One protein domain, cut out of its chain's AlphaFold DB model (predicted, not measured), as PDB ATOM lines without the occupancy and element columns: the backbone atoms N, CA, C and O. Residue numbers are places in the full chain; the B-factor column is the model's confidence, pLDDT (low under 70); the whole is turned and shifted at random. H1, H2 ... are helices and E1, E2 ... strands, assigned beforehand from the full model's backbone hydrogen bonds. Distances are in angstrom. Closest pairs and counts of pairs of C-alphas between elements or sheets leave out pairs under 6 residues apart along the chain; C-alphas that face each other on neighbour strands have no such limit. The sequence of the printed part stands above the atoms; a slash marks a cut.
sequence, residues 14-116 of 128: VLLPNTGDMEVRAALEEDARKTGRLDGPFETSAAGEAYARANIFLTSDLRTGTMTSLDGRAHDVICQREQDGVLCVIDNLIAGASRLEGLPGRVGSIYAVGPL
ATOM      1  N   VAL A  14     171.465 122.204  91.347       86.56
ATOM      2  CA  VAL A  14     171.559 122.528  92.773       86.56
ATOM      3  C   VAL A  14     170.209 123.019  93.274       86.56
ATOM      4  O   VAL A  14     169.660 123.990  92.752       86.56
ATOM      5  N   LEU A  15     169.698 122.378  94.320       84.50
ATOM      6  CA  LEU A  15     168.617 122.916  95.129       84.50
ATOM      7  C   LEU A  15     169.208 123.868  96.165       84.50
ATOM      8  O   LEU A  15     170.121 123.522  96.912       84.50
ATOM      9  N   LEU A  16     168.658 125.071  96.231       77.94
ATOM     10  CA  LEU A  16     168.894 126.024  97.304       77.94
ATOM     11  C   LEU A  16     167.608 126.100  98.135       77.94
ATOM     12  O   LEU A  16     166.794 127.002  97.900       77.94
ATOM     13  N   PRO A  17     167.368 125.129  99.037       67.44
ATOM     14  CA  PRO A  17     166.199 125.147  99.902       67.44
ATOM     15  C   PRO A  17     166.251 126.341 100.840       67.44
ATOM     16  O   PRO A  17     167.263 126.605 101.484       67.44
ATOM     17  N   ASN A  18     165.137 127.064 100.856       62.41
ATOM     18  CA  ASN A  18     164.898 128.304 101.564       62.41
ATOM     19  C   ASN A  18     166.119 129.228 101.562       62.41
ATOM     20  O   ASN A  18     166.809 129.367 102.573       62.41
ATOM     21  N   THR A  19     166.372 129.915 100.444       51.78
ATOM     22  CA  THR A  19     167.275 131.078 100.425       51.78
ATOM     23  C   THR A  19     166.932 132.018 101.591       51.78
ATOM     24  O   THR A  19     165.944 132.744 101.517       51.78
ATOM     25  N   GLY A  20     167.726 131.976 102.670       49.19
ATOM     26  CA  GLY A  20     167.527 132.774 103.888       49.19
ATOM     27  C   GLY A  20     167.126 132.015 105.164       49.19
ATOM     28  O   GLY A  20     166.994 132.662 106.200       49.19
ATOM     29  N   ASP A  21     166.974 130.687 105.148       59.44
ATOM     30  CA  ASP A  21     166.608 129.908 106.344       59.44
ATOM     31  C   ASP A  21     167.822 129.630 107.236       59.44
ATOM     32  O   ASP A  21     168.413 128.546 107.284       59.44
ATOM     33  N   MET A  22     168.233 130.691 107.930       61.91
ATOM     34  CA  MET A  22     169.284 130.627 108.937       61.91
ATOM     35  C   MET A  22     168.926 129.674 110.084       61.91
ATOM     36  O   MET A  22     169.844 129.191 110.742       61.91
ATOM     37  N   GLU A  23     167.640 129.390 110.308       63.91
ATOM     38  CA  GLU A  23     167.152 128.531 111.389       63.91
ATOM     39  C   GLU A  23     167.433 127.056 111.098       63.91
ATOM     40  O   GLU A  23     168.021 126.374 111.937       63.91
ATOM     41  N   VAL A  24     167.123 126.572 109.890       65.12
ATOM     42  CA  VAL A  24     167.470 125.204 109.464       65.12
ATOM     43  C   VAL A  24     168.983 125.009 109.446       65.12
ATOM     44  O   VAL A  24     169.479 123.996 109.944       65.12
ATOM     45  N   ARG A  25     169.741 125.990 108.935       69.06
ATOM     46  CA  ARG A  25     171.210 125.936 108.979       69.06
ATOM     47  C   ARG A  25     171.725 125.866 110.418       69.06
ATOM     48  O   ARG A  25     172.575 125.031 110.708       69.06
ATOM     49  N   ALA A  26     171.204 126.704 111.315       72.44
ATOM     50  CA  ALA A  26     171.603 126.710 112.719       72.44
ATOM     51  C   ALA A  26     171.251 125.391 113.426       72.44
ATOM     52  O   ALA A  26     172.057 124.879 114.198       72.44
ATOM     53  N   ALA A  27     170.088 124.803 113.131       72.88
ATOM     54  CA  ALA A  27     169.684 123.511 113.676       72.88
ATOM     55  C   ALA A  27     170.605 122.369 113.211       72.88
ATOM     56  O   ALA A  27     170.990 121.526 114.019       72.88
ATOM     57  N   LEU A  28     170.996 122.361 111.931       71.56
ATOM     58  CA  LEU A  28     171.939 121.384 111.380       71.56
ATOM     59  C   LEU A  28     173.351 121.552 111.949       71.56
ATOM     60  O   LEU A  28     174.013 120.560 112.248       71.56
ATOM     61  N   GLU A  29     173.813 122.790 112.118       78.56
ATOM     62  CA  GLU A  29     175.105 123.067 112.748       78.56
ATOM     63  C   GLU A  29     175.121 122.607 114.213       78.56
ATOM     64  O   GLU A  29     176.077 121.975 114.665       78.56
ATOM     65  N   GLU A  30     174.043 122.870 114.949       80.25
ATOM     66  CA  GLU A  30     173.876 122.445 116.337       80.25
ATOM     67  C   GLU A  30     173.811 120.910 116.467       80.25
ATOM     68  O   GLU A  30     174.440 120.342 117.363       80.25
ATOM     69  N   ASP A  31     173.105 120.211 115.569       74.75
ATOM     70  CA  ASP A  31     173.105 118.741 115.513       74.75
ATOM     71  C   ASP A  31     174.499 118.185 115.198       74.75
ATOM     72  O   ASP A  31     174.990 117.285 115.887       74.75
ATOM     73  N   ALA A  32     175.188 118.759 114.209       77.81
ATOM     74  CA  ALA A  32     176.549 118.372 113.854       77.81
ATOM     75  C   ALA A  32     177.504 118.538 115.041       77.81
ATOM     76  O   ALA A  32     178.344 117.672 115.293       77.81
ATOM     77  N   ARG A  33     177.342 119.615 115.817       84.19
ATOM     78  CA  ARG A  33     178.104 119.856 117.044       84.19
ATOM     79  C   ARG A  33     177.812 118.797 118.105       84.19
ATOM     80  O   ARG A  33     178.743 118.220 118.658       84.19
ATOM     81  N   LYS A  34     176.534 118.497 118.361       84.25
ATOM     82  CA  LYS A  34     176.102 117.495 119.356       84.25
ATOM     83  C   LYS A  34     176.529 116.073 119.005       84.25
ATOM     84  O   LYS A  34     176.837 115.289 119.896       84.25
ATOM     85  N   THR A  35     176.554 115.746 117.720       79.25
ATOM     86  CA  THR A  35     176.925 114.417 117.212       79.25
ATOM     87  C   THR A  35     178.420 114.275 116.917       79.25
ATOM     88  O   THR A  35     178.850 113.213 116.468       79.25
ATOM     89  N   GLY A  36     179.223 115.318 117.165       79.44
ATOM     90  CA  GLY A  36     180.671 115.309 116.938       79.44
ATOM     91  C   GLY A  36     181.077 115.303 115.460       79.44
ATOM     92  O   GLY A  36     182.212 114.974 115.137       79.44
ATOM     93  N   ARG A  37     180.160 115.656 114.553       76.38
ATOM     94  CA  ARG A  37     180.394 115.758 113.100       76.38
ATOM     95  C   ARG A  37     180.890 117.139 112.665       76.38
ATOM     96  O   ARG A  37     181.009 117.380 111.466       76.38
ATOM     97  N   LEU A  38     181.128 118.036 113.621       83.00
ATOM     98  CA  LEU A  38     181.621 119.391 113.406       83.00
ATOM     99  C   LEU A  38     183.090 119.479 113.851       83.00
ATOM    100  O   LEU A  38     183.383 119.558 115.041       83.00
ATOM    101  N   ASP A  39     184.003 119.460 112.887       78.44
ATOM    102  CA  ASP A  39     185.463 119.550 113.049       78.44
ATOM    103  C   ASP A  39     186.035 120.918 112.609       78.44
ATOM    104  O   ASP A  39     187.249 121.120 112.571       78.44
ATOM    105  N   GLY A  40     185.158 121.879 112.301       82.62
ATOM    106  CA  GLY A  40     185.479 123.214 111.797       82.62
ATOM    107  C   GLY A  40     184.210 123.976 111.387       82.62
ATOM    108  O   GLY A  40     183.130 123.665 111.894       82.62
ATOM    109  N   PRO A  41     184.300 124.961 110.472       83.88
ATOM    110  CA  PRO A  41     183.123 125.594 109.875       83.88
ATOM    111  C   PRO A  41     182.163 124.558 109.275       83.88
ATOM    112  O   PRO A  41     182.613 123.589 108.647       83.88
ATOM    113  N   PHE A  42     180.851 124.767 109.434       79.19
ATOM    114  CA  PHE A  42     179.822 123.818 108.992       79.19
ATOM    115  C   PHE A  42     180.009 123.422 107.522       79.19
ATOM    116  O   PHE A  42     179.993 122.237 107.198       79.19
ATOM    117  N   GLU A  43     180.308 124.392 106.655       78.12
ATOM    118  CA  GLU A  43     180.502 124.248 105.206       78.12
ATOM    119  C   GLU A  43     181.658 123.318 104.809       78.12
ATOM    120  O   GLU A  43     181.757 122.906 103.648       78.12
ATOM    121  N   THR A  44     182.563 123.040 105.748       80.69
ATOM    122  CA  THR A  44     183.729 122.168 105.560       80.69
ATOM    123  C   THR A  44     183.653 120.870 106.353       80.69
ATOM    124  O   THR A  44     184.503 120.004 106.159       80.69
ATOM    125  N   SER A  45     182.639 120.733 107.207       82.88
ATOM    126  CA  SER A  45     182.429 119.561 108.050       82.88
ATOM    127  C   SER A  45     181.719 118.431 107.302       82.88
ATOM    128  O   SER A  45     181.055 118.660 106.286       82.88
ATOM    129  N   ALA A  46     181.777 117.215 107.850       82.44
ATOM    130  CA  ALA A  46     181.059 116.061 107.300       82.44
ATOM    131  C   ALA A  46     179.537 116.292 107.213       82.44
ATOM    132  O   ALA A  46     178.881 115.810 106.291       82.44
ATOM    133  N   ALA A  47     178.967 117.058 108.151       81.12
ATOM    134  CA  ALA A  47     177.546 117.399 108.135       81.12
ATOM    135  C   ALA A  47     177.188 118.376 107.002       81.12
ATOM    136  O   ALA A  47     176.177 118.184 106.325       81.12
ATOM    137  N   GLY A  48     178.030 119.384 106.751       81.88
ATOM    138  CA  GLY A  48     177.841 120.306 105.628       81.88
ATOM    139  C   GLY A  48     178.016 119.621 104.273       81.88
ATOM    140  O   GLY A  48     177.274 119.911 103.336       81.88
ATOM    141  N   GLU A  49     178.944 118.666 104.173       83.81
ATOM    142  CA  GLU A  49     179.087 117.818 102.989       83.81
ATOM    143  C   GLU A  49     177.838 116.963 102.748       83.81
ATOM    144  O   GLU A  49     177.301 116.969 101.640       83.81
ATOM    145  N   ALA A  50     177.324 116.285 103.778       83.69
ATOM    146  CA  ALA A  50     176.098 115.498 103.669       83.69
ATOM    147  C   ALA A  50     174.899 116.364 103.243       83.69
ATOM    148  O   ALA A  50     174.167 115.991 102.325       83.69
ATOM    149  N   TYR A  51     174.745 117.547 103.847       82.62
ATOM    150  CA  TYR A  51     173.703 118.504 103.474       82.62
ATOM    151  C   TYR A  51     173.823 118.940 102.009       82.62
ATOM    152  O   TYR A  51     172.829 118.950 101.286       82.62
ATOM    153  N   ALA A  52     175.029 119.253 101.534       84.00
ATOM    154  CA  ALA A  52     175.239 119.621 100.139       84.00
ATOM    155  C   ALA A  52     174.902 118.465  99.182       84.00
ATOM    156  O   ALA A  52     174.205 118.684  98.195       84.00
ATOM    157  N   ARG A  53     175.335 117.231  99.477       88.62
ATOM    158  CA  ARG A  53     175.062 116.058  98.620       88.62
ATOM    159  C   ARG A  53     173.566 115.748  98.509       88.62
ATOM    160  O   ARG A  53     173.118 115.392  97.424       88.62
ATOM    161  N   ALA A  54     172.797 115.946  99.578       87.88
ATOM    162  CA  ALA A  54     171.341 115.784  99.564       87.88
ATOM    163  C   ALA A  54     170.613 116.810  98.670       87.88
ATOM    164  O   ALA A  54     169.468 116.595  98.287       87.88
ATOM    165  N   ASN A  55     171.267 117.924  98.324       88.12
ATOM    166  CA  ASN A  55     170.678 119.033  97.569       88.12
ATOM    167  C   ASN A  55     171.250 119.182  96.149       88.12
ATOM    168  O   ASN A  55     170.998 120.186  95.486       88.12
ATOM    169  N   ILE A  56     172.030 118.213  95.664       89.69
ATOM    170  CA  ILE A  56     172.630 118.247  94.325       89.69
ATOM    171  C   ILE A  56     172.177 117.021  93.535       89.69
ATOM    172  O   ILE A  56     172.213 115.907  94.047       89.69
ATOM    173  N   PHE A  57     171.808 117.225  92.274       92.12
ATOM    174  CA  PHE A  57     171.454 116.184  91.311       92.12
ATOM    175  C   PHE A  57     172.456 116.194  90.156       92.12
ATOM    176  O   PHE A  57     172.856 117.262  89.691       92.12
ATOM    177  N   LEU A  58     172.831 115.013  89.659       90.94
ATOM    178  CA  LEU A  58     173.725 114.869  88.505       90.94
ATOM    179  C   LEU A  58     172.929 114.916  87.194       90.94
ATOM    180  O   LEU A  58     172.651 113.898  86.563       90.94
ATOM    181  N   THR A  59     172.465 116.110  86.854       89.75
ATOM    182  CA  THR A  59     171.635 116.406  85.684       89.75
ATOM    183  C   THR A  59     171.749 117.889  85.356       89.75
ATOM    184  O   THR A  59     171.992 118.710  86.246       89.75
ATOM    185  N   SER A  60     171.510 118.253  84.098       87.56
ATOM    186  CA  SER A  60     171.468 119.656  83.681       87.56
ATOM    187  C   SER A  60     170.249 120.396  84.241       87.56
ATOM    188  O   SER A  60     170.355 121.559  84.622       87.56
ATOM    189  N   ASP A  61     169.108 119.709  84.333       89.38
ATOM    190  CA  ASP A  61     167.831 120.246  84.804       89.38
ATOM    191  C   ASP A  61     167.024 119.206  85.580       89.38
ATOM    192  O   ASP A  61     167.161 117.992  85.364       89.38
ATOM    193  N   LEU A  62     166.127 119.691  86.444       91.38
ATOM    194  CA  LEU A  62     165.066 118.862  87.002       91.38
ATOM    195  C   LEU A  62     164.030 118.522  85.925       91.38
ATOM    196  O   LEU A  62     163.737 119.316  85.031       91.38
ATOM    197  N   ARG A  63     163.444 117.331  86.034       93.12
ATOM    198  CA  ARG A  63     162.409 116.830  85.128       93.12
ATOM    199  C   ARG A  63     161.387 116.011  85.895       93.12
ATOM    200  O   ARG A  63     161.722 115.403  86.905       93.12
ATOM    201  N   THR A  64     160.165 115.956  85.376       95.44
ATOM    202  CA  THR A  64     159.102 115.158  85.989       95.44
ATOM    203  C   THR A  64     159.487 113.679  86.064       95.44
ATOM    204  O   THR A  64     159.905 113.094  85.060       95.44
ATOM    205  N   GLY A  65     159.318 113.085  87.243       94.88
ATOM    206  CA  GLY A  65     159.622 111.695  87.562       94.88
ATOM    207  C   GLY A  65     160.488 111.554  88.813       94.88
ATOM    208  O   GLY A  65     160.789 112.521  89.508       94.88
ATOM    209  N   THR A  66     160.925 110.326  89.084       95.69
ATOM    210  CA  THR A  66     161.848 110.051  90.187       95.69
ATOM    211  C   THR A  66     163.268 110.461  89.809       95.69
ATOM    212  O   THR A  66     163.817 109.997  88.807       95.69
ATOM    213  N   MET A  67     163.877 111.313  90.630       94.38
ATOM    214  CA  MET A  67     165.250 111.784  90.469       94.38
ATOM    215  C   MET A  67     166.072 111.454  91.710       94.38
ATOM    216  O   MET A  67     165.544 111.419  92.813       94.38
ATOM    217  N   THR A  68     167.371 111.219  91.543       93.81
ATOM    218  CA  THR A  68     168.257 110.835  92.648       93.81
ATOM    219  C   THR A  68     169.280 111.932  92.904       93.81
ATOM    220  O   THR A  68     169.960 112.372  91.973       93.81
ATOM    221  N   SER A  69     169.375 112.383  94.152       92.25
ATOM    222  CA  SER A  69     170.404 113.326  94.590       92.25
ATOM    223  C   SER A  69     171.737 112.601  94.829       92.25
ATOM    224  O   SER A  69     171.810 111.369  94.828       92.25
ATOM    225  N   LEU A  70     172.837 113.338  95.005       90.19
ATOM    226  CA  LEU A  70     174.171 112.741  95.140       90.19
ATOM    227  C   LEU A  70     174.306 111.850  96.384       90.19
ATOM    228  O   LEU A  70     175.148 110.949  96.397       90.19
ATOM    229  N   ASP A  71     173.501 112.065  97.428       89.50
ATOM    230  CA  ASP A  71     173.445 111.184  98.604       89.50
ATOM    231  C   ASP A  71     172.778 109.820  98.337       89.50
ATOM    232  O   ASP A  71     172.833 108.937  99.193       89.50
ATOM    233  N   GLY A  72     172.238 109.619  97.132       91.00
ATOM    234  CA  GLY A  72     171.594 108.387  96.699       91.00
ATOM    235  C   GLY A  72     170.104 108.322  97.031       91.00
ATOM    236  O   GLY A  72     169.474 107.301  96.748       91.00
ATOM    237  N   ARG A  73     169.512 109.373  97.611       91.81
ATOM    238  CA  ARG A  73     168.081 109.399  97.927       91.81
ATOM    239  C   ARG A  73     167.262 109.717  96.685       91.81
ATOM    240  O   ARG A  73     167.604 110.582  95.881       91.81
ATOM    241  N   ALA A  74     166.176 108.968  96.523       93.12
ATOM    242  CA  ALA A  74     165.194 109.199  95.479       93.12
ATOM    243  C   ALA A  74     164.201 110.275  95.928       93.12
ATOM    244  O   ALA A  74     163.712 110.231  97.056       93.12
ATOM    245  N   HIS A  75     163.898 111.185  95.014       92.44
ATOM    246  CA  HIS A  75     162.967 112.287  95.175       92.44
ATOM    247  C   HIS A  75     161.923 112.228  94.065       92.44
ATOM    248  O   HIS A  75     162.266 111.976  92.905       92.44
ATOM    249  N   ASP A  76     160.660 112.459  94.405       93.38
ATOM    250  CA  ASP A  76     159.606 112.627  93.407       93.38
ATOM    251  C   ASP A  76     159.604 114.073  92.917       93.38
ATOM    252  O   ASP A  76     159.494 115.001  93.715       93.38
ATOM    253  N   VAL A  77     159.763 114.279  91.615       94.31
ATOM    254  CA  VAL A  77     159.862 115.612  91.024       94.31
ATOM    255  C   VAL A  77     158.725 115.805  90.035       94.31
ATOM    256  O   VAL A  77     158.510 114.988  89.145       94.31
ATOM    257  N   ILE A  78     158.006 116.916  90.155       94.00
ATOM    258  CA  ILE A  78     156.927 117.306  89.247       94.00
ATOM    259  C   ILE A  78     157.251 118.692  88.709       94.00
ATOM    260  O   ILE A  78     157.159 119.678  89.434       94.00
ATOM    261  N   CYS A  79     157.629 118.774  87.435       92.50
ATOM    262  CA  CYS A  79     157.934 120.035  86.772       92.50
ATOM    263  C   CYS A  79     156.805 120.450  85.826       92.50
ATOM    264  O   CYS A  79     156.360 119.669  84.982       92.50
ATOM    265  N   GLN A  80     156.384 121.706  85.929       89.88
ATOM    266  CA  GLN A  80     155.386 122.331  85.077       89.88
ATOM    267  C   GLN A  80     155.963 123.600  84.449       89.88
ATOM    268  O   GLN A  80     156.576 124.434  85.115       89.88
ATOM    269  N   ARG A  81     155.779 123.743  83.133       83.69
ATOM    270  CA  ARG A  81     156.131 124.975  82.424       83.69
ATOM    271  C   ARG A  81     155.063 126.031  82.701       83.69
ATOM    272  O   ARG A  81     153.887 125.802  82.428       83.69
ATOM    273  N   GLU A  82     155.496 127.171  83.213       80.81
ATOM    274  CA  GLU A  82     154.695 128.370  83.446       80.81
ATOM    275  C   GLU A  82     155.098 129.480  82.459       80.81
ATOM    276  O   GLU A  82     156.003 129.300  81.640       80.81
ATOM    277  N   GLN A  83     154.407 130.626  82.505       71.69
ATOM    278  CA  GLN A  83     154.678 131.758  81.606       71.69
ATOM    279  C   GLN A  83     156.115 132.289  81.743       71.69
ATOM    280  O   GLN A  83     156.715 132.658  80.735       71.69
ATOM    281  N   ASP A  84     156.682 132.231  82.954       68.75
ATOM    282  CA  ASP A  84     157.985 132.821  83.290       68.75
ATOM    283  C   ASP A  84     159.101 131.786  83.537       68.75
ATOM    284  O   ASP A  84     160.189 132.139  83.992       68.75
ATOM    285  N   GLY A  85     158.869 130.496  83.252       76.25
ATOM    286  CA  GLY A  85     159.895 129.462  83.419       76.25
ATOM    287  C   GLY A  85     159.353 128.055  83.652       76.25
ATOM    288  O   GLY A  85     158.228 127.729  83.284       76.25
ATOM    289  N   VAL A  86     160.175 127.193  84.252       85.00
ATOM    290  CA  VAL A  86     159.776 125.846  84.686       85.00
ATOM    291  C   VAL A  86     159.780 125.809  86.211       85.00
ATOM    292  O   VAL A  86     160.838 125.935  86.829       85.00
ATOM    293  N   LEU A  87     158.598 125.636  86.801       88.75
ATOM    294  CA  LEU A  87     158.412 125.421  88.232       88.75
ATOM    295  C   LEU A  87     158.479 123.919  88.514       88.75
ATOM    296  O   LEU A  87     157.763 123.147  87.883       88.75
ATOM    297  N   CYS A  88     159.311 123.500  89.461       90.62
ATOM    298  CA  CYS A  88     159.399 122.111  89.896       90.62
ATOM    299  C   CYS A  88     159.029 121.987  91.373       90.62
ATOM    300  O   CYS A  88     159.548 122.726  92.210       90.62
ATOM    301  N   VAL A  89     158.149 121.035  91.673       90.38
ATOM    302  CA  VAL A  89     157.780 120.583  93.015       90.38
ATOM    303  C   VAL A  89     158.553 119.303  93.312       90.38
ATOM    304  O   VAL A  89     158.598 118.415  92.466       90.38
ATOM    305  N   ILE A  90     159.163 119.207  94.490       89.12
ATOM    306  CA  ILE A  90     159.978 118.060  94.908       89.12
ATOM    307  C   ILE A  90     159.393 117.491  96.200       89.12
ATOM    308  O   ILE A  90     159.105 118.236  97.144       89.12
ATOM    309  N   ASP A  91     159.176 116.178  96.208       87.81
ATOM    310  CA  ASP A  91     158.577 115.369  97.277       87.81
ATOM    311  C   ASP A  91     157.222 115.880  97.783       87.81
ATOM    312  O   ASP A  91     156.785 115.531  98.876       87.81
ATOM    313  N   ASN A  92     156.552 116.735  97.002       85.25
ATOM    314  CA  ASN A  92     155.374 117.481  97.441       85.25
ATOM    315  C   ASN A  92     155.611 118.259  98.758       85.25
ATOM    316  O   ASN A  92     154.706 118.405  99.579       85.25
ATOM    317  N   LEU A  93     156.839 118.750  98.965       83.62
ATOM    318  CA  LEU A  93     157.242 119.519 100.149       83.62
ATOM    319  C   LEU A  93     157.761 120.908  99.785       83.62
ATOM    320  O   LEU A  93     157.423 121.899 100.436       83.62
ATOM    321  N   ILE A  94     158.582 120.975  98.741       85.38
ATOM    322  CA  ILE A  94     159.274 122.190  98.320       85.38
ATOM    323  C   ILE A  94     159.023 122.460  96.841       85.38
ATOM    324  O   ILE A  94     158.832 121.531  96.059       85.38
ATOM    325  N   ALA A  95     159.034 123.731  96.449       86.94
ATOM    326  CA  ALA A  95     158.884 124.132  95.056       86.94
ATOM    327  C   ALA A  95     159.777 125.315  94.700       86.94
ATOM    328  O   ALA A  95     160.008 126.202  95.523       86.94
ATOM    329  N   GLY A  96     160.255 125.350  93.461       84.62
ATOM    330  CA  GLY A  96     161.033 126.468  92.941       84.62
ATOM    331  C   GLY A  96     161.261 126.385  91.440       84.62
ATOM    332  O   GLY A  96     160.995 125.363  90.809       84.62
ATOM    333  N   ALA A  97     161.754 127.479  90.869       85.94
ATOM    334  CA  ALA A  97     162.096 127.578  89.455       85.94
ATOM    335  C   ALA A  97     163.607 127.752  89.270       85.94
ATOM    336  O   ALA A  97     164.293 128.305  90.143       85.94
ATOM    337  N   SER A  98     164.118 127.297  88.124       85.12
ATOM    338  CA  SER A  98     165.527 127.481  87.772       85.12
ATOM    339  C   SER A  98     165.836 128.968  87.583       85.12
ATOM    340  O   SER A  98     165.236 129.649  86.755       85.12
ATOM    341  N   ARG A  99     166.812 129.480  88.336       82.62
ATOM    342  CA  ARG A  99     167.316 130.860  88.236       82.62
ATOM    343  C   ARG A  99     168.237 131.080  87.041       82.62
ATOM    344  O   ARG A  99     168.545 132.223  86.723       82.62
ATOM    345  N   LEU A 100     168.702 129.996  86.424       79.81
ATOM    346  CA  LEU A 100     169.582 130.039  85.258       79.81
ATOM    347  C   LEU A 100     168.823 129.779  83.950       79.81
ATOM    348  O   LEU A 100     169.443 129.753  82.886       79.81
ATOM    349  N   GLU A 101     167.503 129.580  84.018       78.44
ATOM    350  CA  GLU A 101     166.666 129.363  82.840       78.44
ATOM    351  C   GLU A 101     166.820 130.533  81.853       78.44
ATOM    352  O   GLU A 101     166.767 131.702  82.233       78.44
ATOM    353  N   GLY A 102     167.046 130.217  80.576       71.69
ATOM    354  CA  GLY A 102     167.196 131.217  79.512       71.69
ATOM    355  C   GLY A 102     168.559 131.917  79.428       71.69
ATOM    356  O   GLY A 102     168.767 132.692  78.494       71.69
ATOM    357  N   LEU A 103     169.510 131.642  80.331       75.19
ATOM    358  CA  LEU A 103     170.861 132.206  80.233       75.19
ATOM    359  C   LEU A 103     171.702 131.482  79.161       75.19
ATOM    360  O   LEU A 103     171.770 130.248  79.158       75.19
ATOM    361  N   PRO A 104     172.380 132.219  78.256       70.12
ATOM    362  CA  PRO A 104     173.214 131.617  77.221       70.12
ATOM    363  C   PRO A 104     174.451 130.942  77.830       70.12
ATOM    364  O   PRO A 104     175.138 131.526  78.663       70.12
ATOM    365  N   GLY A 105     174.751 129.715  77.390       69.56
ATOM    366  CA  GLY A 105     175.935 128.968  77.834       69.56
ATOM    367  C   GLY A 105     175.839 128.376  79.244       69.56
ATOM    368  O   GLY A 105     176.873 128.068  79.834       69.56
ATOM    369  N   ARG A 106     174.628 128.229  79.802       75.75
ATOM    370  CA  ARG A 106     174.437 127.604  81.118       75.75
ATOM    371  C   ARG A 106     174.899 126.143  81.122       75.75
ATOM    372  O   ARG A 106     174.628 125.399  80.183       75.75
ATOM    373  N   VAL A 107     175.545 125.757  82.214       72.19
ATOM    374  CA  VAL A 107     175.946 124.384  82.532       72.19
ATOM    375  C   VAL A 107     175.265 124.057  83.855       72.19
ATOM    376  O   VAL A 107     175.578 124.677  84.873       72.19
ATOM    377  N   GLY A 108     174.276 123.163  83.829       83.12
ATOM    378  CA  GLY A 108     173.438 122.891  84.995       83.12
ATOM    379  C   GLY A 108     172.301 123.891  85.246       83.12
ATOM    380  O   GLY A 108     171.923 124.710  84.394       83.12
ATOM    381  N   SER A 109     171.745 123.818  86.455       81.56
ATOM    382  CA  SER A 109     170.630 124.658  86.905       81.56
ATOM    383  C   SER A 109     170.657 124.898  88.417       81.56
ATOM    384  O   SER A 109     171.265 124.150  89.187       81.56
ATOM    385  N   ILE A 110     170.018 125.986  88.857       82.94
ATOM    386  CA  ILE A 110     169.925 126.363  90.274       82.94
ATOM    387  C   ILE A 110     168.465 126.638  90.603       82.94
ATOM    388  O   ILE A 110     167.903 127.617  90.117       82.94
ATOM    389  N   TYR A 111     167.874 125.818  91.463       83.31
ATOM    390  CA  TYR A 111     166.499 125.977  91.920       83.31
ATOM    391  C   TYR A 111     166.494 126.586  93.318       83.31
ATOM    392  O   TYR A 111     166.850 125.928  94.292       83.31
ATOM    393  N   ALA A 112     166.072 127.845  93.432       79.06
ATOM    394  CA  ALA A 112     165.749 128.427  94.732       79.06
ATOM    395  C   ALA A 112     164.371 127.901  95.147       79.06
ATOM    396  O   ALA A 112     163.364 128.325  94.579       79.06
ATOM    397  N   VAL A 113     164.341 126.943  96.073       76.44
ATOM    398  CA  VAL A 113     163.119 126.223  96.457       76.44
ATOM    399  C   VAL A 113     162.633 126.696  97.822       76.44
ATOM    400  O   VAL A 113     163.431 126.866  98.734       76.44
ATOM    401  N   GLY A 114     161.337 126.958  97.960       74.88
ATOM    402  CA  GLY A 114     160.681 127.302  99.227       74.88
ATOM    403  C   GLY A 114     159.716 126.200  99.667       74.88
ATOM    404  O   GLY A 114     159.427 125.320  98.852       74.88
ATOM    405  N   PRO A 115     159.167 126.230 100.898       71.62
ATOM    406  CA  PRO A 115     158.043 125.366 101.231       71.62
ATOM    407  C   PRO A 115     156.905 125.632 100.247       71.62
ATOM    408  O   PRO A 115     156.723 126.769  99.795       71.62
ATOM    409  N   LEU A 116     156.105 124.608  99.971       63.16
ATOM    410  CA  LEU A 116     154.796 124.787  99.352       63.16
ATOM    411  C   LEU A 116     153.930 125.662 100.276       63.16
ATOM    412  O   LEU A 116     153.186 125.163 101.117       63.16
TER     413      LEU A 116
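This is residues 14 to 116 of the 128 residues of an uncharacterized protein of Deinococcus indicus (UniProt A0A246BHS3). A curled six-stranded sheet, like part of a barrel, makes one end of the domain, and helices H1 and H2 make a V at the other, its open side towards the sheet; H2 only grazes the sheet and H1 is not on it. The printed part has 103 residues, in the order E1 H1 H2 E2 E3 E4 E5 E6, of mixed class. The mixed sheet runs E1 E6 E5 E4 E3 E2. The whole is compact, with a radius of gyration of the C-alphas of 14.8 A, yet elongated, spanning 45 by 29 by 26 A.

Find C-alpha 14 at (171.559, 122.528, 92.773), where E1, residues 14 to 17, begins. H1, residues 22 to 34, runs 18.1 A, and H2, residues 46 to 54, 12.4 A. Next come E2, residues 65 to 68, E3, residues 74 to 82 and 25.0 A long, E4, residues 85 to 90, and E5, residues 94 to 98. E6, residues 109 to 115, ends at C-alpha 115 (158.043, 125.366, 101.231).

Look first at edge strand E1, parallel to E6, with N 16 and O 111 2.8 A apart. E2 to E6 form a meander, each strand the antiparallel neighbour of the one before: see N 67 and O 75 at 2.9 A, N 80 and O 87 at 2.8 A, N 90 and O 94 at 2.8 A, and N 95 and O 114 at 2.9 A. H2 grazes this sheet with residues 52 to 54. H1, with residues 28 to 32, only just touches H2, with 3 pairs of C-alphas within 8 A, the closest being Ala 32 and Ala 47 at 5.9 A; they run opposite ways at a steep tilt of 47 degrees. In both helices every O i to N i+4 pair is within hydrogen-bond range.

The C-alphas of Gly 36 and Gln 83, the two farthest apart, are 46.8 A apart. The printed part has no cut, and the H1 to H2 link is long, with 11 residues. Look for pLDDT under 70 at residues 17 to 25, 84, 105 and 116.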